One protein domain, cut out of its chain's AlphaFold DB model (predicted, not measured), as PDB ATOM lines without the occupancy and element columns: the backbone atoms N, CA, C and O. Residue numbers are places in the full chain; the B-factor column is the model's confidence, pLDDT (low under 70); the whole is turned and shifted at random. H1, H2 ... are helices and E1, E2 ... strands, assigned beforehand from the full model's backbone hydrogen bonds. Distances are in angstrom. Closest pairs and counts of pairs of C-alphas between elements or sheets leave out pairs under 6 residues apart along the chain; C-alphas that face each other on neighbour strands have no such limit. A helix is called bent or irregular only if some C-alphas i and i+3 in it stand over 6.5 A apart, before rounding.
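This is residues 22 to 180 of the 279 residues of an uncharacterized protein of Naematelia encephala (UniProt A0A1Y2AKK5). One strongly twisted sheet of seven strands is folded back on itself, so that the leaf E1 E7 E4 faces the leaf E3 E6 E2, with E5 as the hinge. Short helices lie round it: H7 and H5 on opposite faces, H6 next to H5, and H1, H2, H3 and H4 strung along the side away from E1, where H2, H3 and H4 graze the sheet and H1 is off it. The 159 printed residues hold seven named helices and seven named strands, in the order E1 E2 H1 H2 H3 H4 E3 H5 H6 E4 E5 E6 H7 E7; the sheet, in the order E1 E7 E4 E5 E3 E6 E2, is mixed, and the class is mixed, helices and strands. The whole is compact, with a radius of gyration of the C-alphas of 14.8 A and spans of 45 by 33 by 31 A.

Start at the first printed residue with E1, residues 22 to 25, an edge strand antiparallel to E7, residues 153 to 162, at 166 degrees; N 25 and O 156 are 2.9 A apart, within hydrogen-bond range. On its other side E7 is antiparallel to E4, residues 96 to 102, at 159 degrees, with N 99 and O 157 at 2.9 A. E4 forms a hairpin with E5, residues 116 to 122, where N 98 and O 116 are 2.8 A apart. The pairing of E5 is staggered: residues 116 to 117 pair with E4, and 117 to 122 with E3, residues 78 to 82, parallel at 45 degrees, with N 122 and O 81 at 2.8 A. E3 is antiparallel to E6, residues 130 to 134, at 163 degrees, with N 80 and O 132 at 2.9 A. E6 is parallel to the other edge strand, E2, residues 31 to 36, at 39 degrees, with N 35 and O 133 at 2.9 A. Look across the fold: the closest C-alphas of E2 and E7, His 31 and Ile 153, are 5.4 A apart. H7, residues 135 to 142, has a height over the sheet of 7.6 A and runs along the strands, over E6 at 21 degrees on the local plane, and only just not over E2, on which 2 of its 8 C-alphas fall. On the opposite face H5, residues 83 to 88, runs across E5; its closest C-alphas to E5 are Ala 83 and Ser 121, 4.4 A. H5 and H6, residues 90 to 93, only just touch, only at the corner, at Val 86 and Tyr 93, 5.6 A. H2, residues 53 to 56, and H4, residues 70 to 73, only just touch, at Asn 56 and Leu 70, 4.9 A. H3, residues 61 to 66, comes closest to E5 at Phe 61 and Asp 120, 4.8 A; it is irregular, with C-alphas 62 and 65 8.9 A apart. H1, residues 44 to 47, is not on the sheet and touches no helix. In H5 and H7 every O i to N i+4 pair is within hydrogen-bond range; H3 has 0 of 2, but 2 of 3 O i to N i+3 pairs, and H1, H2, H4 and H6 are too short for an i+4 pair.

Find C-alpha 22 at (464.767, 489.030, 446.384), where E1 begins. E2 runs 15.9 A, E3 13.5 A, E4 19.7 A, E5 15.1 A and E6 13.1 A. H7 runs 10.2 A from C-alpha 135 at (484.140, 505.042, 440.277). E7 runs 22.6 A, bends by 52 degrees at residue 159 and ends with C-alpha 162 at (470.766, 486.678, 437.252).

The two C-alphas farthest apart are Gly 148 and Asp 170, 44.8 A. The printed part has no cut; its long link is E4 to E5, 13 residues, and residues 163 to 180 after E7 hold no named element. The mean pLDDT of the printed part is 94.0, and no printed residue is under 70.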
ATOM      1  N   LEU A  22     464.425 490.050 445.396       90.31
ATOM      2  CA  LEU A  22     464.767 489.030 446.384       90.31
ATOM      3  C   LEU A  22     464.956 489.692 447.752       90.31
ATOM      4  O   LEU A  22     464.410 489.239 448.755       90.31
ATOM      5  N   GLU A  23     465.680 490.813 447.765       93.44
ATOM      6  CA  GLU A  23     465.967 491.582 448.968       93.44
ATOM      7  C   GLU A  23     465.922 493.085 448.674       93.44
ATOM      8  O   GLU A  23     466.328 493.552 447.609       93.44
ATOM      9  N   THR A  24     465.416 493.863 449.630       95.81
ATOM     10  CA  THR A  24     465.457 495.328 449.593       95.81
ATOM     11  C   THR A  24     466.259 495.831 450.778       95.81
ATOM     12  O   THR A  24     465.865 495.618 451.925       95.81
ATOM     13  N   VAL A  25     467.335 496.560 450.499       96.06
ATOM     14  CA  VAL A  25     468.194 497.142 451.526       96.06
ATOM     15  C   VAL A  25     467.934 498.637 451.608       96.06
ATOM     16  O   VAL A  25     468.251 499.403 450.697       96.06
ATOM     17  N   ALA A  26     467.343 499.050 452.727       96.31
ATOM     18  CA  ALA A  26     467.090 500.442 453.065       96.31
ATOM     19  C   ALA A  26     467.509 500.678 454.518       96.31
ATOM     20  O   ALA A  26     466.953 500.078 455.438       96.31
ATOM     21  N   ALA A  27     468.487 501.557 454.727       94.25
ATOM     22  CA  ALA A  27     469.024 501.858 456.048       94.25
ATOM     23  C   ALA A  27     469.293 503.364 456.195       94.25
ATOM     24  O   ALA A  27     469.635 504.032 455.214       94.25
ATOM     25  N   PRO A  28     469.153 503.934 457.407       94.56
ATOM     26  CA  PRO A  28     469.591 505.299 457.667       94.56
ATOM     27  C   PRO A  28     471.074 505.471 457.328       94.56
ATOM     28  O   PRO A  28     471.905 504.677 457.759       94.56
ATOM     29  N   GLY A  29     471.401 506.520 456.576       94.56
ATOM     30  CA  GLY A  29     472.782 506.798 456.181       94.56
ATOM     31  C   GLY A  29     473.317 505.907 455.058       94.56
ATOM     32  O   GLY A  29     474.523 505.919 454.840       94.56
ATOM     33  N   LEU A  30     472.453 505.170 454.347       98.00
ATOM     34  CA  LEU A  30     472.860 504.389 453.182       98.00
ATOM     35  C   LEU A  30     473.480 505.287 452.101       98.00
ATOM     36  O   LEU A  30     472.850 506.225 451.602       98.00
ATOM     37  N   HIS A  31     474.724 504.992 451.739       98.19
ATOM     38  CA  HIS A  31     475.480 505.746 450.747       98.19
ATOM     39  C   HIS A  31     476.367 504.831 449.907       98.19
ATOM     40  O   HIS A  31     476.572 503.664 450.239       98.19
ATOM     41  N   LEU A  32     476.875 505.364 448.799       98.12
ATOM     42  CA  LEU A  32     477.840 504.650 447.970       98.12
ATOM     43  C   LEU A  32     479.273 504.945 448.399       98.12
ATOM     44  O   LEU A  32     479.578 506.064 448.806       98.12
ATOM     45  N   THR A  33     480.159 503.987 448.191       98.19
ATOM     46  CA  THR A  33     481.614 504.182 448.225       98.19
ATOM     47  C   THR A  33     482.232 503.759 446.900       98.19
ATOM     48  O   THR A  33     481.599 503.098 446.074       98.19
ATOM     49  N   VAL A  34     483.451 504.237 446.658       97.94
ATOM     50  CA  VAL A  34     484.213 503.907 445.457       97.94
ATOM     51  C   VAL A  34     485.035 502.655 445.739       97.94
ATOM     52  O   VAL A  34     485.907 502.686 446.605       97.94
ATOM     53  N   TYR A  35     484.773 501.595 444.979       97.44
ATOM     54  CA  TYR A  35     485.477 500.319 445.079       97.44
ATOM     55  C   TYR A  35     486.611 500.216 444.054       97.44
ATOM     56  O   TYR A  35     487.750 499.948 444.415       97.44
ATOM     57  N   TYR A  36     486.326 500.464 442.777       98.25
ATOM     58  CA  TYR A  36     487.265 500.197 441.684       98.25
ATOM     59  C   TYR A  36     487.051 501.132 440.492       98.25
ATOM     60  O   TYR A  36     486.048 501.844 440.436       98.25
ATOM     61  N   ASP A  37     487.974 501.131 439.529       97.56
ATOM     62  CA  ASP A  37     487.867 501.953 438.318       97.56
ATOM     63  C   ASP A  37     488.621 501.333 437.143       97.56
ATOM     64  O   ASP A  37     489.834 501.496 437.026       97.56
ATOM     65  N   VAL A  38     487.914 500.642 436.247       94.38
ATOM     66  CA  VAL A  38     488.547 499.935 435.116       94.38
ATOM     67  C   VAL A  38     489.246 500.872 434.130       94.38
ATOM     68  O   VAL A  38     490.180 500.444 433.453       94.38
ATOM     69  N   SER A  39     488.846 502.147 434.043       94.19
ATOM     70  CA  SER A  39     489.551 503.110 433.189       94.19
ATOM     71  C   SER A  39     490.808 503.683 433.849       94.19
ATOM     72  O   SER A  39     491.704 504.128 433.135       94.19
ATOM     73  N   ASN A  40     490.914 503.642 435.183       92.62
ATOM     74  CA  ASN A  40     491.895 504.396 435.978       92.62
ATOM     75  C   ASN A  40     491.880 505.914 435.686       92.62
ATOM     76  O   ASN A  40     492.896 506.603 435.828       92.62
ATOM     77  N   GLU A  41     490.742 506.451 435.244       93.19
ATOM     78  CA  GLU A  41     490.577 507.868 434.896       93.19
ATOM     79  C   GLU A  41     489.729 508.631 435.922       93.19
ATOM     80  O   GLU A  41     489.846 509.855 436.032       93.19
ATOM     81  N   HIS A  42     488.896 507.937 436.695       96.25
ATOM     82  CA  HIS A  42     488.010 508.540 437.678       96.25
ATOM     83  C   HIS A  42     488.698 508.690 439.036       96.25
ATOM     84  O   HIS A  42     489.559 507.911 439.436       96.25
ATOM     85  N   CYS A  43     488.281 509.711 439.783       96.50
ATOM     86  CA  CYS A  43     488.711 509.967 441.160       96.50
ATOM     87  C   CYS A  43     490.225 510.154 441.392       96.50
ATOM     88  O   CYS A  43     490.642 510.250 442.546       96.50
ATOM     89  N   ASN A  44     491.037 510.287 440.337       96.19
ATOM     90  CA  ASN A  44     492.479 510.532 440.443       96.19
ATOM     91  C   ASN A  44     492.813 511.789 441.264       96.19
ATOM     92  O   ASN A  44     493.786 511.795 442.012       96.19
ATOM     93  N   ASP A  45     491.973 512.825 441.200       93.56
ATOM     94  CA  ASP A  45     492.157 514.055 441.983       93.56
ATOM     95  C   ASP A  45     491.969 513.843 443.500       93.56
ATOM     96  O   ASP A  45     492.472 514.627 444.302       93.56
ATOM     97  N   VAL A  46     491.266 512.777 443.903       95.81
ATOM     98  CA  VAL A  46     490.977 512.452 445.310       95.81
ATOM     99  C   VAL A  46     491.940 511.397 445.850       95.81
ATOM    100  O   VAL A  46     492.472 511.556 446.948       95.81
ATOM    101  N   PHE A  47     492.171 510.325 445.091       96.00
ATOM    102  CA  PHE A  47     492.946 509.165 445.545       96.00
ATOM    103  C   PHE A  47     494.373 509.111 444.979       96.00
ATOM    104  O   PHE A  47     495.188 508.312 445.437       96.00
ATOM    105  N   GLY A  48     494.702 509.986 444.026       96.19
ATOM    106  CA  GLY A  48     495.961 509.975 443.286       96.19
ATOM    107  C   GLY A  48     495.907 509.094 442.035       96.19
ATOM    108  O   GLY A  48     495.071 508.205 441.908       96.19
ATOM    109  N   ASN A  49     496.821 509.344 441.094       96.00
ATOM    110  CA  ASN A  49     496.912 508.557 439.863       96.00
ATOM    111  C   ASN A  49     497.221 507.084 440.156       96.00
ATOM    112  O   ASN A  49     498.138 506.786 440.922       96.00
ATOM    113  N   GLY A  50     496.502 506.186 439.477       93.56
ATOM    114  CA  GLY A  50     496.723 504.740 439.562       93.56
ATOM    115  C   GLY A  50     496.183 504.097 440.842       93.56
ATOM    116  O   GLY A  50     496.520 502.954 441.138       93.56
ATOM    117  N   TRP A  51     495.342 504.801 441.610       96.12
ATOM    118  CA  TRP A  51     494.795 504.300 442.877       96.12
ATOM    119  C   TRP A  51     494.065 502.954 442.736       96.12
ATOM    120  O   TRP A  51     494.109 502.137 443.654       96.12
ATOM    121  N   ALA A  52     493.432 502.710 441.585       96.88
ATOM    122  CA  ALA A  52     492.685 501.489 441.317       96.88
ATOM    123  C   ALA A  52     493.541 500.364 440.703       96.88
ATOM    124  O   ALA A  52     493.061 499.239 440.594       96.88
ATOM    125  N   GLU A  53     494.809 500.599 440.338       94.25
ATOM    126  CA  GLU A  53     495.633 499.587 439.655       94.25
ATOM    127  C   GLU A  53     495.782 498.306 440.482       94.25
ATOM    128  O   GLU A  53     495.705 497.207 439.939       94.25
ATOM    129  N   GLY A  54     495.972 498.432 441.797       93.69
ATOM    130  CA  GLY A  54     496.078 497.275 442.681       93.69
ATOM    131  C   GLY A  54     494.772 496.488 442.736       93.69
ATOM    132  O   GLY A  54     494.754 495.294 442.448       93.69
ATOM    133  N   ILE A  55     493.672 497.172 443.057       93.81
ATOM    134  CA  ILE A  55     492.382 496.510 443.265       93.81
ATOM    135  C   ILE A  55     491.838 495.906 441.972       93.81
ATOM    136  O   ILE A  55     491.330 494.791 441.989       93.81
ATOM    137  N   ASN A  56     492.047 496.572 440.835       96.81
ATOM    138  CA  ASN A  56     491.568 496.110 439.539       96.81
ATOM    139  C   ASN A  56     492.185 494.774 439.089       96.81
ATOM    140  O   ASN A  56     491.613 494.095 438.237       96.81
ATOM    141  N   ASN A  57     493.354 494.417 439.628       95.31
ATOM    142  CA  ASN A  57     494.068 493.179 439.314       95.31
ATOM    143  C   ASN A  57     493.803 492.059 440.333       95.31
ATOM    144  O   ASN A  57     494.414 490.995 440.233       95.31
ATOM    145  N   ASN A  58     492.908 492.275 441.298       91.06
ATOM    146  CA  ASN A  58     492.494 491.232 442.223       91.06
ATOM    147  C   ASN A  58     491.312 490.443 441.645       91.06
ATOM    148  O   ASN A  58     490.408 491.050 441.056       91.06
ATOM    149  N   PRO A  59     491.296 489.110 441.816       93.62
ATOM    150  CA  PRO A  59     490.113 488.307 441.557       93.62
ATOM    151  C   PRO A  59     488.932 488.784 442.394       93.62
ATOM    152  O   PRO A  59     489.086 489.154 443.559       93.62
ATOM    153  N   THR A  60     487.752 488.742 441.795       94.50
ATOM    154  CA  THR A  60     486.505 489.054 442.502       94.50
ATOM    155  C   THR A  60     485.979 487.825 443.240       94.50
ATOM    156  O   THR A  60     486.144 486.698 442.764       94.50
ATOM    157  N   PHE A  61     485.298 488.014 444.376       94.44
ATOM    158  CA  PHE A  61     484.773 486.891 445.161       94.44
ATOM    159  C   PHE A  61     483.874 485.952 444.337       94.44
ATOM    160  O   PHE A  61     483.998 484.729 444.423       94.44
ATOM    161  N   CYS A  62     482.979 486.509 443.515       95.06
ATOM    162  CA  CYS A  62     481.996 485.713 442.779       95.06
ATOM    163  C   CYS A  62     482.561 484.948 441.584       95.06
ATOM    164  O   CYS A  62     481.859 484.098 441.031       95.06
ATOM    165  N   ASP A  63     483.802 485.227 441.186       89.50
ATOM    166  CA  ASP A  63     484.454 484.461 440.131       89.50
ATOM    167  C   ASP A  63     485.026 483.130 440.626       89.50
ATOM    168  O   ASP A  63     485.299 482.238 439.822       89.50
ATOM    169  N   GLY A  64     485.145 482.959 441.948       81.25
ATOM    170  CA  GLY A  64     485.522 481.701 442.580       81.25
ATOM    171  C   GLY A  64     486.780 481.095 441.958       81.25
ATOM    172  O   GLY A  64     487.865 481.644 442.073       81.25
ATOM    173  N   GLN A  65     486.626 479.950 441.285       73.75
ATOM    174  CA  GLN A  65     487.728 479.191 440.675       73.75
ATOM    175  C   GLN A  65     488.181 479.712 439.296       73.75
ATOM    176  O   GLN A  65     489.071 479.117 438.688       73.75
ATOM    177  N   GLN A  66     487.536 480.749 438.751       79.00
ATOM    178  CA  GLN A  66     487.875 481.301 437.434       79.00
ATOM    179  C   GLN A  66     488.940 482.405 437.496       79.00
ATOM    180  O   GLN A  66     489.523 482.726 436.460       79.00
ATOM    181  N   ASP A  67     489.220 482.938 438.691       86.88
ATOM    182  CA  ASP A  67     490.262 483.932 438.969       86.88
ATOM    183  C   ASP A  67     490.208 485.204 438.090       86.88
ATOM    184  O   ASP A  67     491.221 485.900 437.968       86.88
ATOM    185  N   ARG A  68     489.063 485.560 437.471       92.25
ATOM    186  CA  ARG A  68     488.987 486.807 436.694       92.25
ATOM    187  C   ARG A  68     489.027 488.003 437.624       92.25
ATOM    188  O   ARG A  68     488.271 488.123 438.597       92.25
ATOM    189  N   THR A  69     489.902 488.919 437.253       95.38
ATOM    190  CA  THR A  69     490.061 490.206 437.905       95.38
ATOM    191  C   THR A  69     488.990 491.190 437.438       95.38
ATOM    192  O   THR A  69     488.324 490.986 436.418       95.38
ATOM    193  N   LEU A  70     488.844 492.309 438.143       95.69
ATOM    194  CA  LEU A  70     487.979 493.406 437.692       95.69
ATOM    195  C   LEU A  70     488.383 493.916 436.295       95.69
ATOM    196  O   LEU A  70     487.512 494.231 435.482       95.69
ATOM    197  N   ASN A  71     489.688 493.937 435.990       95.81
ATOM    198  CA  ASN A  71     490.213 494.263 434.660       95.81
ATOM    199  C   ASN A  71     489.795 493.245 433.591       95.81
ATOM    200  O   ASN A  71     489.444 493.645 432.480       95.81
ATOM    201  N   ASP A  72     489.799 491.949 433.914       95.81
ATOM    202  CA  ASP A  72     489.373 490.900 432.978       95.81
ATOM    203  C   ASP A  72     487.873 490.989 432.669       95.81
ATOM    204  O   ASP A  72     487.452 490.747 431.534       95.81
ATOM    205  N   ILE A  73     487.058 491.352 433.666       94.69
ATOM    206  CA  ILE A  73     485.614 491.549 433.485       94.69
ATOM    207  C   ILE A  73     485.343 492.846 432.702       94.69
ATOM    208  O   ILE A  73     484.454 492.876 431.846       94.69
ATOM    209  N   GLY A  74     486.108 493.910 432.967       95.25
ATOM    210  CA  GLY A  74     486.150 495.117 432.137       95.25
ATOM    211  C   GLY A  74     484.830 495.895 432.078       95.25
ATOM    212  O   GLY A  74     484.452 496.395 431.016       95.25
ATOM    213  N   THR A  75     484.096 495.970 433.192       95.25
ATOM    214  CA  THR A  75     482.803 496.671 433.274       95.25
ATOM    215  C   THR A  75     482.707 497.557 434.509       95.25
ATOM    216  O   THR A  75     483.224 497.208 435.563       95.25
ATOM    217  N   ASP A  76     481.957 498.655 434.411       96.69
ATOM    218  CA  ASP A  76     481.638 499.579 435.514       96.69
ATOM    219  C   ASP A  76     480.361 499.196 436.295       96.69
ATOM    220  O   ASP A  76     479.848 499.978 437.095       96.69
ATOM    221  N   GLN A  77     479.793 498.020 436.020       96.69
ATOM    222  CA  GLN A  77     478.526 497.551 436.604       96.69
ATOM    223  C   GLN A  77     478.683 496.672 437.838       96.69
ATOM    224  O   GLN A  77     477.672 496.257 438.403       96.69
ATOM    225  N   ILE A  78     479.908 496.354 438.243       97.31
ATOM    226  CA  ILE A  78     480.124 495.504 439.408       97.31
ATOM    227  C   ILE A  78     479.754 496.295 440.655       97.31
ATOM    228  O   ILE A  78     480.107 497.468 440.805       97.31
ATOM    229  N   VAL A  79     479.038 495.626 441.547       98.44
ATOM    230  CA  VAL A  79     478.839 496.084 442.914       98.44
ATOM    231  C   VAL A  79     479.363 495.041 443.885       98.44
ATOM    232  O   VAL A  79     479.237 493.834 443.647       98.44
ATOM    233  N   ALA A  80     479.938 495.528 444.979       98.38
ATOM    234  CA  ALA A  80     480.288 494.716 446.129       98.38
ATOM    235  C   ALA A  80     479.276 494.994 447.244       98.38
ATOM    236  O   ALA A  80     479.045 496.142 447.634       98.38
ATOM    237  N   VAL A  81     478.624 493.938 447.728       98.06
ATOM    238  CA  VAL A  81     477.594 494.034 448.776       98.06
ATOM    239  C   VAL A  81     478.070 493.344 450.050       98.06
ATOM    240  O   VAL A  81     479.108 492.688 450.048       98.06
ATOM    241  N   ASN A  82     477.327 493.513 451.146       97.31
ATOM    242  CA  ASN A  82     477.622 492.939 452.463       97.31
ATOM    243  C   ASN A  82     478.246 491.533 452.376       97.31
ATOM    244  O   ASN A  82     477.606 490.578 451.925       97.31
ATOM    245  N   ALA A  83     479.502 491.417 452.818       96.62
ATOM    246  CA  ALA A  83     480.264 490.186 452.655       96.62
ATOM    247  C   ALA A  83     479.647 488.991 453.388       96.62
ATOM    248  O   ALA A  83     479.702 487.876 452.878       96.62
ATOM    249  N   SER A  84     478.990 489.204 454.531       95.75
ATOM    250  CA  SER A  84     478.320 488.119 455.253       95.75
ATOM    251  C   SER A  84     477.192 487.482 454.438       95.75
ATOM    252  O   SER A  84     476.981 486.279 454.564       95.75
ATOM    253  N   LEU A  85     476.499 488.246 453.584       93.56
ATOM    254  CA  LEU A  85     475.462 487.709 452.694       93.56
ATOM    255  C   LEU A  85     476.077 486.885 451.559       93.56
ATOM    256  O   LEU A  85     475.738 485.712 451.388       93.56
ATOM    257  N   VAL A  86     477.013 487.488 450.816       95.69
ATOM    258  CA  VAL A  86     477.596 486.880 449.608       95.69
ATOM    259  C   VAL A  86     478.437 485.657 449.954       95.69
ATOM    260  O   VAL A  86     478.311 484.624 449.305       95.69
ATOM    261  N   MET A  87     479.262 485.740 451.001       92.75
ATOM    262  CA  MET A  87     480.151 484.642 451.379       92.75
ATOM    263  C   MET A  87     479.398 483.448 451.967       92.75
ATOM    264  O   MET A  87     479.838 482.312 451.803       92.75
ATOM    265  N   ALA A  88     478.271 483.683 452.647       93.44
ATOM    266  CA  ALA A  88     477.459 482.603 453.201       93.44
ATOM    267  C   ALA A  88     476.659 481.861 452.121       93.44
ATOM    268  O   ALA A  88     476.471 480.652 452.239       93.44
ATOM    269  N   ASN A  89     476.195 482.568 451.085       94.19
ATOM    270  CA  ASN A  89     475.343 482.001 450.038       94.19
ATOM    271  C   ASN A  89     475.786 482.482 448.639       94.19
ATOM    272  O   ASN A  89     475.037 483.191 447.964       94.19
ATOM    273  N   PRO A  90     476.990 482.108 448.165       93.31
ATOM    274  CA  PRO A  90     477.517 482.594 446.887       93.31
ATOM    275  C   PRO A  90     476.592 482.260 445.714       93.31
ATOM    276  O   PRO A  90     476.328 483.118 444.878       93.31
ATOM    277  N   GLU A  91     476.022 481.053 445.688       92.19
ATOM    278  CA  GLU A  91     475.079 480.620 444.646       92.19
ATOM    279  C   GLU A  91     473.797 481.461 444.623       92.19
ATOM    280  O   GLU A  91     473.173 481.627 443.575       92.19
ATOM    281  N   GLU A  92     473.408 482.017 445.771       92.69
ATOM    282  CA  GLU A  92     472.227 482.858 445.891       92.69
ATOM    283  C   GLU A  92     472.509 484.300 445.488       92.69
ATOM    284  O   GLU A  92     471.622 484.907 444.922       92.69
ATOM    285  N   TYR A  93     473.691 484.873 445.721       96.00
ATOM    286  CA  TYR A  93     473.904 486.311 445.476       96.00
ATOM    287  C   TYR A  93     474.760 486.619 444.247       96.00
ATOM    288  O   TYR A  93     474.508 487.612 443.561       96.00
ATOM    289  N   CYS A  94     475.754 485.791 443.942       96.50
ATOM    290  CA  CYS A  94     476.701 486.077 442.874       96.50
ATOM    291  C   CYS A  94     476.037 486.087 441.497       96.50
ATOM    292  O   CYS A  94     475.332 485.156 441.119       96.50
ATOM    293  N   GLY A  95     476.284 487.151 440.732       95.81
ATOM    294  CA  GLY A  95     475.740 487.338 439.392       95.81
ATOM    295  C   GLY A  95     474.314 487.892 439.343       95.81
ATOM    296  O   GLY A  95     473.787 488.090 438.243       95.81
ATOM    297  N   ARG A  96     473.687 488.188 440.493       96.31
ATOM    298  CA  ARG A  96     472.364 488.828 440.535       96.31
ATOM    299  C   ARG A  96     472.404 490.297 440.156       96.31
ATOM    300  O   ARG A  96     473.355 491.014 440.466       96.31
ATOM    301  N   GLU A  97     471.324 490.736 439.524       96.31
ATOM    302  CA  GLU A  97     471.109 492.136 439.189       96.31
ATOM    303  C   GLU A  97     470.780 492.974 440.432       96.31
ATOM    304  O   GLU A  97     470.068 492.535 441.338       96.31
ATOM    305  N   VAL A  98     471.257 494.217 440.439       97.88
ATOM    306  CA  VAL A  98     471.002 495.201 441.489       97.88
ATOM    307  C   VAL A  98     470.391 496.459 440.883       97.88
ATOM    308  O   VAL A  98     470.912 497.044 439.929       97.88
ATOM    309  N   ALA A  99     469.279 496.906 441.461       97.25
ATOM    310  CA  ALA A  99     468.687 498.204 441.166       97.25
ATOM    311  C   ALA A  99     469.043 499.201 442.273       97.25
ATOM    312  O   ALA A  99     468.743 498.978 443.444       97.25
ATOM    313  N   ILE A 100     469.665 500.322 441.907       97.88
ATOM    314  CA  ILE A 100     470.063 501.380 442.844       97.88
ATOM    315  C   ILE A 100     469.070 502.534 442.730       97.88
ATOM    316  O   ILE A 100     468.824 503.025 441.627       97.88
ATOM    317  N   TYR A 101     468.518 503.001 443.850       97.62
ATOM    318  CA  TYR A 101     467.540 504.089 443.870       97.62
ATOM    319  C   TYR A 101     468.100 505.326 444.561       97.62
ATOM    320  O   TYR A 101     468.490 505.296 445.729       97.62
ATOM    321  N   LYS A 102     468.070 506.454 443.855       96.44
ATOM    322  CA  LYS A 102     468.467 507.759 444.390       96.44
ATOM    323  C   LYS A 102     467.529 508.194 445.518       96.44
ATOM    324  O   LYS A 102     466.452 507.626 445.721       96.44
ATOM    325  N   SER A 103     467.911 509.243 446.239       94.62
ATOM    326  CA  SER A 103     467.105 509.813 447.329       94.62
ATOM    327  C   SER A 103     465.736 510.344 446.882       94.62
ATOM    328  O   SER A 103     464.813 510.395 447.688       94.62
ATOM    329  N   ASP A 104     465.578 510.703 445.604       94.06
ATOM    330  CA  ASP A 104     464.293 511.112 445.015       94.06
ATOM    331  C   ASP A 104     463.396 509.924 444.606       94.06
ATOM    332  O   ASP A 104     462.289 510.121 444.103       94.06
ATOM    333  N   GLY A 105     463.862 508.691 444.826       94.88
ATOM    334  CA  GLY A 105     463.161 507.455 444.492       94.88
ATOM    335  C   GLY A 105     463.339 506.991 443.045       94.88
ATOM    336  O   GLY A 105     462.841 505.919 442.701       94.88
ATOM    337  N   THR A 106     464.048 507.743 442.199       95.62
ATOM    338  CA  THR A 106     464.335 507.325 440.821       95.62
ATOM    339  C   THR A 106     465.432 506.266 440.781       95.62
ATOM    340  O   THR A 106     466.389 506.307 441.558       95.62
ATOM    341  N   GLN A 107     465.304 505.302 439.868       95.62
ATOM    342  CA  GLN A 107     466.353 504.314 439.638       95.62
ATOM    343  C   GLN A 107     467.533 504.970 438.915       95.62
ATOM    344  O   GLN A 107     467.360 505.696 437.932       95.62
ATOM    345  N   PHE A 108     468.739 504.712 439.403       96.00
ATOM    346  CA  PHE A 108     469.973 505.089 438.741       96.00
ATOM    347  C   PHE A 108     470.355 504.037 437.697       96.00
ATOM    348  O   PHE A 108     470.365 502.841 437.981       96.00
ATOM    349  N   THR A 109     470.699 504.499 436.498       94.38
ATOM    350  CA  THR A 109     471.298 503.677 435.446       94.38
ATOM    351  C   THR A 109     472.611 504.307 435.006       94.38
ATOM    352  O   THR A 109     472.718 505.527 434.865       94.38
ATOM    353  N   LEU A 110     473.620 503.465 434.784       91.75
ATOM    354  CA  LEU A 110     474.869 503.882 434.157       91.75
ATOM    355  C   LEU A 110     474.710 503.820 432.631       91.75
ATOM    356  O   LEU A 110     473.971 502.976 432.130       91.75
ATOM    357  N   GLY A 111     475.368 504.724 431.894       78.25
ATOM    358  CA  GLY A 111     475.031 505.170 430.525       78.25
ATOM    359  C   GLY A 111     474.827 504.133 429.403       78.25
ATOM    360  O   GLY A 111     474.471 504.517 428.291       78.25
ATOM    361  N   ASN A 112     475.008 502.840 429.657       77.25
ATOM    362  CA  ASN A 112     474.684 501.742 428.746       77.25
ATOM    363  C   ASN A 112     473.395 500.974 429.110       77.25
ATOM    364  O   ASN A 112     473.094 499.979 428.452       77.25
ATOM    365  N   ASN A 113     472.629 501.428 430.114       79.25
ATOM    366  CA  ASN A 113     471.380 500.812 430.596       79.25
ATOM    367  C   ASN A 113     471.504 499.320 430.943       79.25
ATOM    368  O   ASN A 113     470.510 498.593 430.946       79.25
ATOM    369  N   LYS A 114     472.720 498.852 431.219       87.25
ATOM    370  CA  LYS A 114     472.936 497.512 431.748       87.25
ATOM    371  C   LYS A 114     472.702 497.516 433.264       87.25
ATOM    372  O   LYS A 114     472.916 498.555 433.897       87.25
ATOM    373  N   PRO A 115     472.253 496.388 433.834       92.69
ATOM    374  CA  PRO A 115     472.045 496.281 435.270       92.69
ATOM    375  C   PRO A 115     473.380 496.350 436.012       92.69
ATOM    376  O   PRO A 115     474.417 495.966 435.471       92.69
ATOM    377  N   PHE A 116     473.342 496.813 437.260       97.81
ATOM    378  CA  PHE A 116     474.427 496.532 438.194       97.81
ATOM    379  C   PHE A 116     474.380 495.059 438.579       97.81
ATOM    380  O   PHE A 116     473.301 494.470 438.576       97.81
ATOM    381  N   VAL A 117     475.525 494.463 438.892       97.31
ATOM    382  CA  VAL A 117     475.629 493.027 439.150       97.31
ATOM    383  C   VAL A 117     476.511 492.780 440.361       97.31
ATOM    384  O   VAL A 117     477.606 493.337 440.452       97.31
ATOM    385  N   ILE A 118     476.046 491.933 441.279       98.06
ATOM    386  CA  ILE A 118     476.865 491.479 442.405       98.06
ATOM    387  C   ILE A 118     477.971 490.593 441.845       98.06
ATOM    388  O   ILE A 118     477.706 489.492 441.361       98.06
ATOM    389  N   TRP A 119     479.203 491.077 441.914       96.75
ATOM    390  CA  TRP A 119     480.380 490.302 441.520       96.75
ATOM    391  C   TRP A 119     481.385 490.160 442.655       96.75
ATOM    392  O   TRP A 119     482.316 489.367 442.560       96.75
ATOM    393  N   ASP A 120     481.193 490.903 443.742       97.50
ATOM    394  CA  ASP A 120     482.121 490.873 444.853       97.50
ATOM    395  C   ASP A 120     481.439 491.044 446.208       97.50
ATOM    396  O   ASP A 120     480.242 491.335 446.323       97.50
ATOM    397  N   SER A 121     482.245 490.856 447.242       96.44
ATOM    398  CA  SER A 121     481.881 491.008 448.639       96.44
ATOM    399  C   SER A 121     482.574 492.231 449.241       96.44
ATOM    400  O   SER A 121     483.722 492.532 448.933       96.44
ATOM    401  N   CYS A 122     481.875 492.944 450.116       97.75
ATOM    402  CA  CYS A 122     482.368 494.143 450.778       97.75
ATOM    403  C   CYS A 122     482.362 493.933 452.296       97.75
ATOM    404  O   CYS A 122     481.303 493.858 452.930       97.75
ATOM    405  N   ALA A 123     483.559 493.844 452.885       96.00
ATOM    406  CA  ALA A 123     483.732 493.655 454.326       96.00
ATOM    407  C   ALA A 123     483.245 494.874 455.127       96.00
ATOM    408  O   ALA A 123     482.554 494.720 456.129       96.00
ATOM    409  N   ALA A 124     483.516 496.094 454.651       94.69
ATOM    410  CA  ALA A 124     483.033 497.316 455.300       94.69
ATOM    411  C   ALA A 124     481.495 497.415 455.299       94.69
ATOM    412  O   ALA A 124     480.915 498.004 456.210       94.69
ATOM    413  N   CYS A 125     480.829 496.796 454.323       96.31
ATOM    414  CA  CYS A 125     479.375 496.775 454.180       96.31
ATOM    415  C   CYS A 125     478.684 495.816 455.167       96.31
ATOM    416  O   CYS A 125     477.457 495.734 455.181       96.31
ATOM    417  N   VAL A 126     479.451 495.073 455.977       94.00
ATOM    418  CA  VAL A 126     478.911 494.235 457.058       94.00
ATOM    419  C   VAL A 126     478.330 495.103 458.170       94.00
ATOM    420  O   VAL A 126     477.184 494.907 458.569       94.00
ATOM    421  N   ASP A 127     479.094 496.105 458.602       93.75
ATOM    422  CA  ASP A 127     478.743 496.951 459.750       93.75
ATOM    423  C   ASP A 127     478.267 498.353 459.351       93.75
ATOM    424  O   ASP A 127     477.802 499.124 460.193       93.75
ATOM    425  N   ASN A 128     478.370 498.702 458.067       94.50
ATOM    426  CA  ASN A 128     478.023 500.022 457.563       94.50
ATOM    427  C   ASN A 128     476.951 499.940 456.476       94.50
ATOM    428  O   ASN A 128     476.942 499.034 455.645       94.50
ATOM    429  N   ALA A 129     476.072 500.944 456.445       96.00
ATOM    430  CA  ALA A 129     475.090 501.123 455.381       96.00
ATOM    431  C   ALA A 129     475.787 501.645 454.113       96.00
ATOM    432  O   ALA A 129     475.716 502.832 453.787       96.00
ATOM    433  N   ILE A 130     476.501 500.756 453.431       97.88
ATOM    434  CA  ILE A 130     477.338 501.068 452.276       97.88
ATOM    435  C   ILE A 130     477.015 500.103 451.133       97.88
ATOM    436  O   ILE A 130     476.738 498.925 451.357       97.88
ATOM    437  N   LEU A 131     477.058 500.622 449.909       98.50
ATOM    438  CA  LEU A 131     477.133 499.837 448.681       98.50
ATOM    439  C   LEU A 131     478.387 500.265 447.911       98.50
ATOM    440  O   LEU A 131     478.502 501.428 447.514       98.50
ATOM    441  N   ASP A 132     479.306 499.332 447.698       98.50
ATOM    442  CA  ASP A 132     480.552 499.580 446.978       98.50
ATOM    443  C   ASP A 132     480.312 499.464 445.467       98.50
ATOM    444  O   ASP A 132     479.791 498.454 444.982       98.50
ATOM    445  N   VAL A 133     480.661 500.509 444.713       98.56
ATOM    446  CA  VAL A 133     480.404 500.606 443.265       98.56
ATOM    447  C   VAL A 133     481.662 501.018 442.497       98.56
ATOM    448  O   VAL A 133     482.641 501.488 443.078       98.56
ATOM    449  N   SER A 134     481.630 500.916 441.167       98.06
ATOM    450  CA  SER A 134     482.667 501.518 440.318       98.06
ATOM    451  C   SER A 134     482.752 503.037 440.498       98.06
ATOM    452  O   SER A 134     481.757 503.718 440.767       98.06
ATOM    453  N   ALA A 135     483.932 503.604 440.268       98.06
ATOM    454  CA  ALA A 135     484.140 505.042 440.277       98.06
ATOM    455  C   ALA A 135     483.270 505.747 439.225       98.06
ATOM    456  O   ALA A 135     482.698 506.797 439.514       98.06
ATOM    457  N   ALA A 136     483.071 505.144 438.048       97.06
ATOM    458  CA  ALA A 136     482.154 505.661 437.034       97.06
ATOM    459  C   ALA A 136     480.700 505.740 437.547       97.06
ATOM    460  O   ALA A 136     480.020 506.754 437.350       97.06
ATOM    461  N   ALA A 137     480.218 504.705 438.244       97.19
ATOM    462  CA  ALA A 137     478.889 504.701 438.852       97.19
ATOM    463  C   ALA A 137     478.770 505.735 439.979       97.19
ATOM    464  O   ALA A 137     477.793 506.488 440.021       97.19
ATOM    465  N   PHE A 138     479.783 505.821 440.844       98.06
ATOM    466  CA  PHE A 138     479.850 506.807 441.920       98.06
ATOM    467  C   PHE A 138     479.791 508.239 441.373       98.06
ATOM    468  O   PHE A 138     478.926 509.021 441.771       98.06
ATOM    469  N   VAL A 139     480.656 508.565 440.406       97.06
ATOM    470  CA  VAL A 139     480.706 509.867 439.723       97.06
ATOM    471  C   VAL A 139     479.375 510.169 439.042       97.06
ATOM    472  O   VAL A 139     478.846 511.276 439.177       97.06
ATOM    473  N   GLY A 140     478.801 509.186 438.343       95.56
ATOM    474  CA  GLY A 140     477.516 509.323 437.663       95.56
ATOM    475  C   GLY A 140     476.361 509.631 438.618       95.56
ATOM    476  O   GLY A 140     475.513 510.469 438.299       95.56
ATOM    477  N   LEU A 141     476.333 509.008 439.801       95.19
ATOM    478  CA  LEU A 141     475.291 509.259 440.798       95.19
ATOM    479  C   LEU A 141     475.518 510.585 441.539       95.19
ATOM    480  O   LEU A 141     474.557 511.311 441.798       95.19
ATOM    481  N   LYS A 142     476.778 510.927 441.824       95.50
ATOM    482  CA  LYS A 142     477.174 512.151 442.538       95.50
ATOM    483  C   LYS A 142     477.061 513.424 441.695       95.50
ATOM    484  O   LYS A 142     476.939 514.513 442.249       95.50
ATOM    485  N   GLY A 143     477.060 513.299 440.369       93.75
ATOM    486  CA  GLY A 143     476.916 514.427 439.445       93.75
ATOM    487  C   GLY A 143     478.233 514.931 438.855       93.75
ATOM    488  O   GLY A 143     478.347 516.118 438.562       93.75
ATOM    489  N   GLY A 144     479.213 514.044 438.657       95.00
ATOM    490  CA  GLY A 144     480.428 514.343 437.892       95.00
ATOM    491  C   GLY A 144     481.696 514.583 438.715       95.00
ATOM    492  O   GLY A 144     482.671 515.077 438.163       95.00
ATOM    493  N   THR A 145     481.712 514.256 440.010       95.75
ATOM    494  CA  THR A 145     482.898 514.419 440.873       95.75
ATOM    495  C   THR A 145     483.037 513.274 441.871       95.75
ATOM    496  O   THR A 145     482.048 512.616 442.193       95.75
ATOM    497  N   CYS A 146     484.253 513.073 442.391       95.75
ATOM    498  CA  CYS A 146     484.517 512.195 443.530       95.75
ATOM    499  C   CYS A 146     484.684 512.951 444.861       95.75
ATOM    500  O   CYS A 146     484.606 512.337 445.920       95.75
ATOM    501  N   GLU A 147     484.846 514.275 444.836       94.62
ATOM    502  CA  GLU A 147     485.157 515.099 446.016       94.62
ATOM    503  C   GLU A 147     483.977 515.292 446.979       94.62
ATOM    504  O   GLU A 147     482.822 515.318 446.564       94.62
ATOM    505  N   GLY A 148     484.251 515.512 448.267       93.69
ATOM    506  CA  GLY A 148     483.221 515.758 449.287       93.69
ATOM    507  C   GLY A 148     482.490 514.487 449.724       93.69
ATOM    508  O   GLY A 148     482.986 513.384 449.514       93.69
ATOM    509  N   ASP A 149     481.300 514.640 450.305       96.44
ATOM    510  CA  ASP A 149     480.565 513.527 450.918       96.44
ATOM    511  C   ASP A 149     480.163 512.437 449.917       96.44
ATOM    512  O   ASP A 149     479.889 512.691 448.741       96.44
ATOM    513  N   ASN A 150     480.095 511.204 450.405       96.94
ATOM    514  CA  ASN A 150     479.602 510.069 449.640       96.94
ATOM    515  C   ASN A 150     478.136 510.276 449.223       96.94
ATOM    516  O   ASN A 150     477.334 510.782 450.014       96.94
ATOM    517  N   PRO A 151     477.749 509.897 447.994       96.94
ATOM    518  CA  PRO A 151     476.412 510.157 447.515       96.94
ATOM    519  C   PRO A 151     475.425 509.219 448.216       96.94
ATOM    520  O   PRO A 151     475.560 507.994 448.188       96.94
ATOM    521  N   ALA A 152     474.426 509.814 448.861       97.44
ATOM    522  CA  ALA A 152     473.362 509.079 449.528       97.44
ATOM    523  C   ALA A 152     472.403 508.445 448.510       97.44
ATOM    524  O   ALA A 152     472.076 509.044 447.479       97.44
ATOM    525  N   ILE A 153     471.902 507.258 448.845       97.88
ATOM    526  CA  ILE A 153     470.850 506.561 448.100       97.88
ATOM    527  C   ILE A 153     469.687 506.247 449.046       97.88
ATOM    528  O   ILE A 153     469.866 506.161 450.260       97.88
ATOM    529  N   SER A 154     468.473 506.096 448.511       97.94
ATOM    530  CA  SER A 154     467.318 505.745 449.352       97.94
ATOM    531  C   SER A 154     467.294 504.259 449.694       97.94
ATOM    532  O   SER A 154     466.922 503.891 450.808       97.94
ATOM    533  N   ARG A 155     467.665 503.416 448.725       98.12
ATOM    534  CA  ARG A 155     467.752 501.958 448.843       98.12
ATOM    535  C   ARG A 155     468.473 501.361 447.638       98.12
ATOM    536  O   ARG A 155     468.583 502.010 446.594       98.12
ATOM    537  N   TYR A 156     468.854 500.099 447.756       98.19
ATOM    538  CA  TYR A 156     469.082 499.235 446.602       98.19
ATOM    539  C   TYR A 156     468.277 497.941 446.745       98.19
ATOM    540  O   TYR A 156     467.888 497.545 447.845       98.19
ATOM    541  N   GLU A 157     467.983 497.311 445.617       97.81
ATOM    542  CA  GLU A 157     467.218 496.071 445.535       97.81
ATOM    543  C   GLU A 157     468.076 495.016 444.841       97.81
ATOM    544  O   GLU A 157     468.574 495.257 443.740       97.81
ATOM    545  N   ILE A 158     468.248 493.864 445.490       97.38
ATOM    546  CA  ILE A 158     468.820 492.665 444.875       97.38
ATOM    547  C   ILE A 158     467.662 491.958 444.183       97.38
ATOM    548  O   ILE A 158     466.687 491.567 444.831       97.38
ATOM    549  N   LEU A 159     467.726 491.851 442.864       95.44
ATOM    550  CA  LEU A 159     466.622 491.356 442.050       95.44
ATOM    551  C   LEU A 159     466.650 489.830 441.955       95.44
ATOM    552  O   LEU A 159     467.713 489.209 441.990       95.44
ATOM    553  N   ASP A 160     465.486 489.211 441.741       91.88
ATOM    554  CA  ASP A 160     465.403 487.763 441.513       91.88
ATOM    555  C   ASP A 160     465.862 487.331 440.095       91.88
ATOM    556  O   ASP A 160     465.438 486.309 439.560       91.88
ATOM    557  N   THR A 161     466.729 488.121 439.460       91.69
ATOM    558  CA  THR A 161     467.260 487.883 438.114       91.69
ATOM    559  C   THR A 161     468.775 487.775 438.174       91.69
ATOM    560  O   THR A 161     469.434 488.611 438.794       91.69
ATOM    561  N   TYR A 162     469.328 486.783 437.480       93.94
ATOM    562  CA  TYR A 162     470.766 486.678 437.252       93.94
ATOM    563  C   TYR A 162     471.139 487.309 435.916       93.94
ATOM    564  O   TYR A 162     470.541 487.004 434.883       93.94
ATOM    565  N   TYR A 163     472.166 488.150 435.946       93.44
ATOM    566  CA  TYR A 163     472.898 488.590 434.763       93.44
ATOM    567  C   TYR A 163     473.994 487.585 434.387       93.44
ATOM    568  O   TYR A 163     474.298 487.371 433.210       93.44
ATOM    569  N   TRP A 164     474.579 486.951 435.403       93.06
ATOM    570  CA  TRP A 164     475.678 486.002 435.291       93.06
ATOM    571  C   TRP A 164     475.383 484.774 436.149       93.06
ATOM    572  O   TRP A 164     474.856 484.915 437.246       93.06
ATOM    573  N   GLU A 165     475.677 483.574 435.662       92.75
ATOM    574  CA  GLU A 165     475.524 482.356 436.455       92.75
ATOM    575  C   GLU A 165     476.577 482.341 437.573       92.75
ATOM    576  O   GLU A 165     477.754 482.588 437.288       92.75
ATOM    577  N   PRO A 166     476.205 482.027 438.824       91.12
ATOM    578  CA  PRO A 166     477.181 481.861 439.892       91.12
ATOM    579  C   PRO A 166     478.134 480.708 439.557       91.12
ATOM    580  O   PRO A 166     477.753 479.744 438.887       91.12
ATOM    581  N   VAL A 167     479.378 480.797 440.024       90.12
ATOM    582  CA  VAL A 167     480.322 479.676 439.946       90.12
ATOM    583  C   VAL A 167     479.984 478.684 441.056       90.12
ATOM    584  O   VAL A 167     480.003 479.033 442.236       90.12
ATOM    585  N   LEU A 168     479.654 477.454 440.674       88.06
ATOM    586  CA  LEU A 168     479.283 476.386 441.601       88.06
ATOM    587  C   LEU A 168     480.527 475.666 442.157       88.06
ATOM    588  O   LEU A 168     481.600 475.720 441.548       88.06
ATOM    589  N   PRO A 169     480.413 474.928 443.283       83.38
ATOM    590  CA  PRO A 169     481.534 474.192 443.878       83.38
ATOM    591  C   PRO A 169     482.185 473.147 442.962       83.38
ATOM    592  O   PRO A 169     483.335 472.769 443.180       83.38
ATOM    593  N   ASP A 170     481.467 472.660 441.946       83.12
ATOM    594  CA  ASP A 170     481.998 471.741 440.933       83.12
ATOM    595  C   ASP A 170     482.744 472.459 439.788       83.12
ATOM    596  O   ASP A 170     483.207 471.808 438.849       83.12
ATOM    597  N   GLY A 171     482.873 473.787 439.870       83.75
ATOM    598  CA  GLY A 171     483.510 474.648 438.875       83.75
ATOM    599  C   GLY A 171     482.628 474.977 437.670       83.75
ATOM    600  O   GLY A 171     483.100 475.637 436.743       83.75
ATOM    601  N   SER A 172     481.372 474.519 437.644       86.94
ATOM    602  CA  SER A 172     480.415 474.896 436.603       86.94
ATOM    603  C   SER A 172     479.835 476.299 436.834       86.94
ATOM    604  O   SER A 172     480.035 476.910 437.883       86.94
ATOM    605  N   GLY A 173     479.135 476.829 435.828       88.94
ATOM    606  CA  GLY A 173     478.602 478.191 435.850       88.94
ATOM    607  C   GLY A 173     479.648 479.241 435.476       88.94
ATOM    608  O   GLY A 173     480.542 478.990 434.663       88.94
ATOM    609  N   GLY A 174     479.503 480.448 436.026       86.00
ATOM    610  CA  GLY A 174     480.373 481.581 435.713       86.00
ATOM    611  C   GLY A 174     480.335 481.988 434.239       86.00
ATOM    612  O   GLY A 174     481.363 482.351 433.675       86.00
ATOM    613  N   GLY A 175     479.157 481.925 433.617       89.12
ATOM    614  CA  GLY A 175     478.891 482.417 432.265       89.12
ATOM    615  C   GLY A 175     477.721 483.406 432.236       89.12
ATOM    616  O   GLY A 175     477.063 483.605 433.255       89.12
ATOM    617  N   PRO A 176     477.411 484.025 431.083       90.75
ATOM    618  CA  PRO A 176     476.201 484.830 430.944       90.75
ATOM    619  C   PRO A 176     474.961 483.997 431.281       90.75
ATOM    620  O   PRO A 176     474.781 482.918 430.713       90.75
ATOM    621  N   ALA A 177     474.099 484.506 432.158       89.50
ATOM    622  CA  ALA A 177     472.894 483.788 432.545       89.50
ATOM    623  C   ALA A 177     471.907 483.698 431.363       89.50
ATOM    624  O   ALA A 177     471.644 484.703 430.690       89.50
ATOM    625  N   PRO A 178     471.332 482.516 431.078       87.19
ATOM    626  CA  PRO A 178     470.280 482.397 430.085       87.19
ATOM    627  C   PRO A 178     469.018 483.132 430.550       87.19
ATOM    628  O   PRO A 178     468.754 483.294 431.741       87.19
ATOM    629  N   ALA A 179     468.191 483.560 429.596       80.38
ATOM    630  CA  ALA A 179     466.939 484.238 429.913       80.38
ATOM    631  C   ALA A 179     466.043 483.353 430.800       80.38
ATOM    632  O   ALA A 179     465.685 482.240 430.411       80.38
ATOM    633  N   GLY A 180     465.663 483.867 431.973       76.25
ATOM    634  CA  GLY A 180     464.850 483.135 432.949       76.25
ATOM    635  C   GLY A 180     465.633 482.153 433.824       76.25
ATOM    636  O   GLY A 180     465.014 481.290 434.444       76.25
TER     637      GLY A 180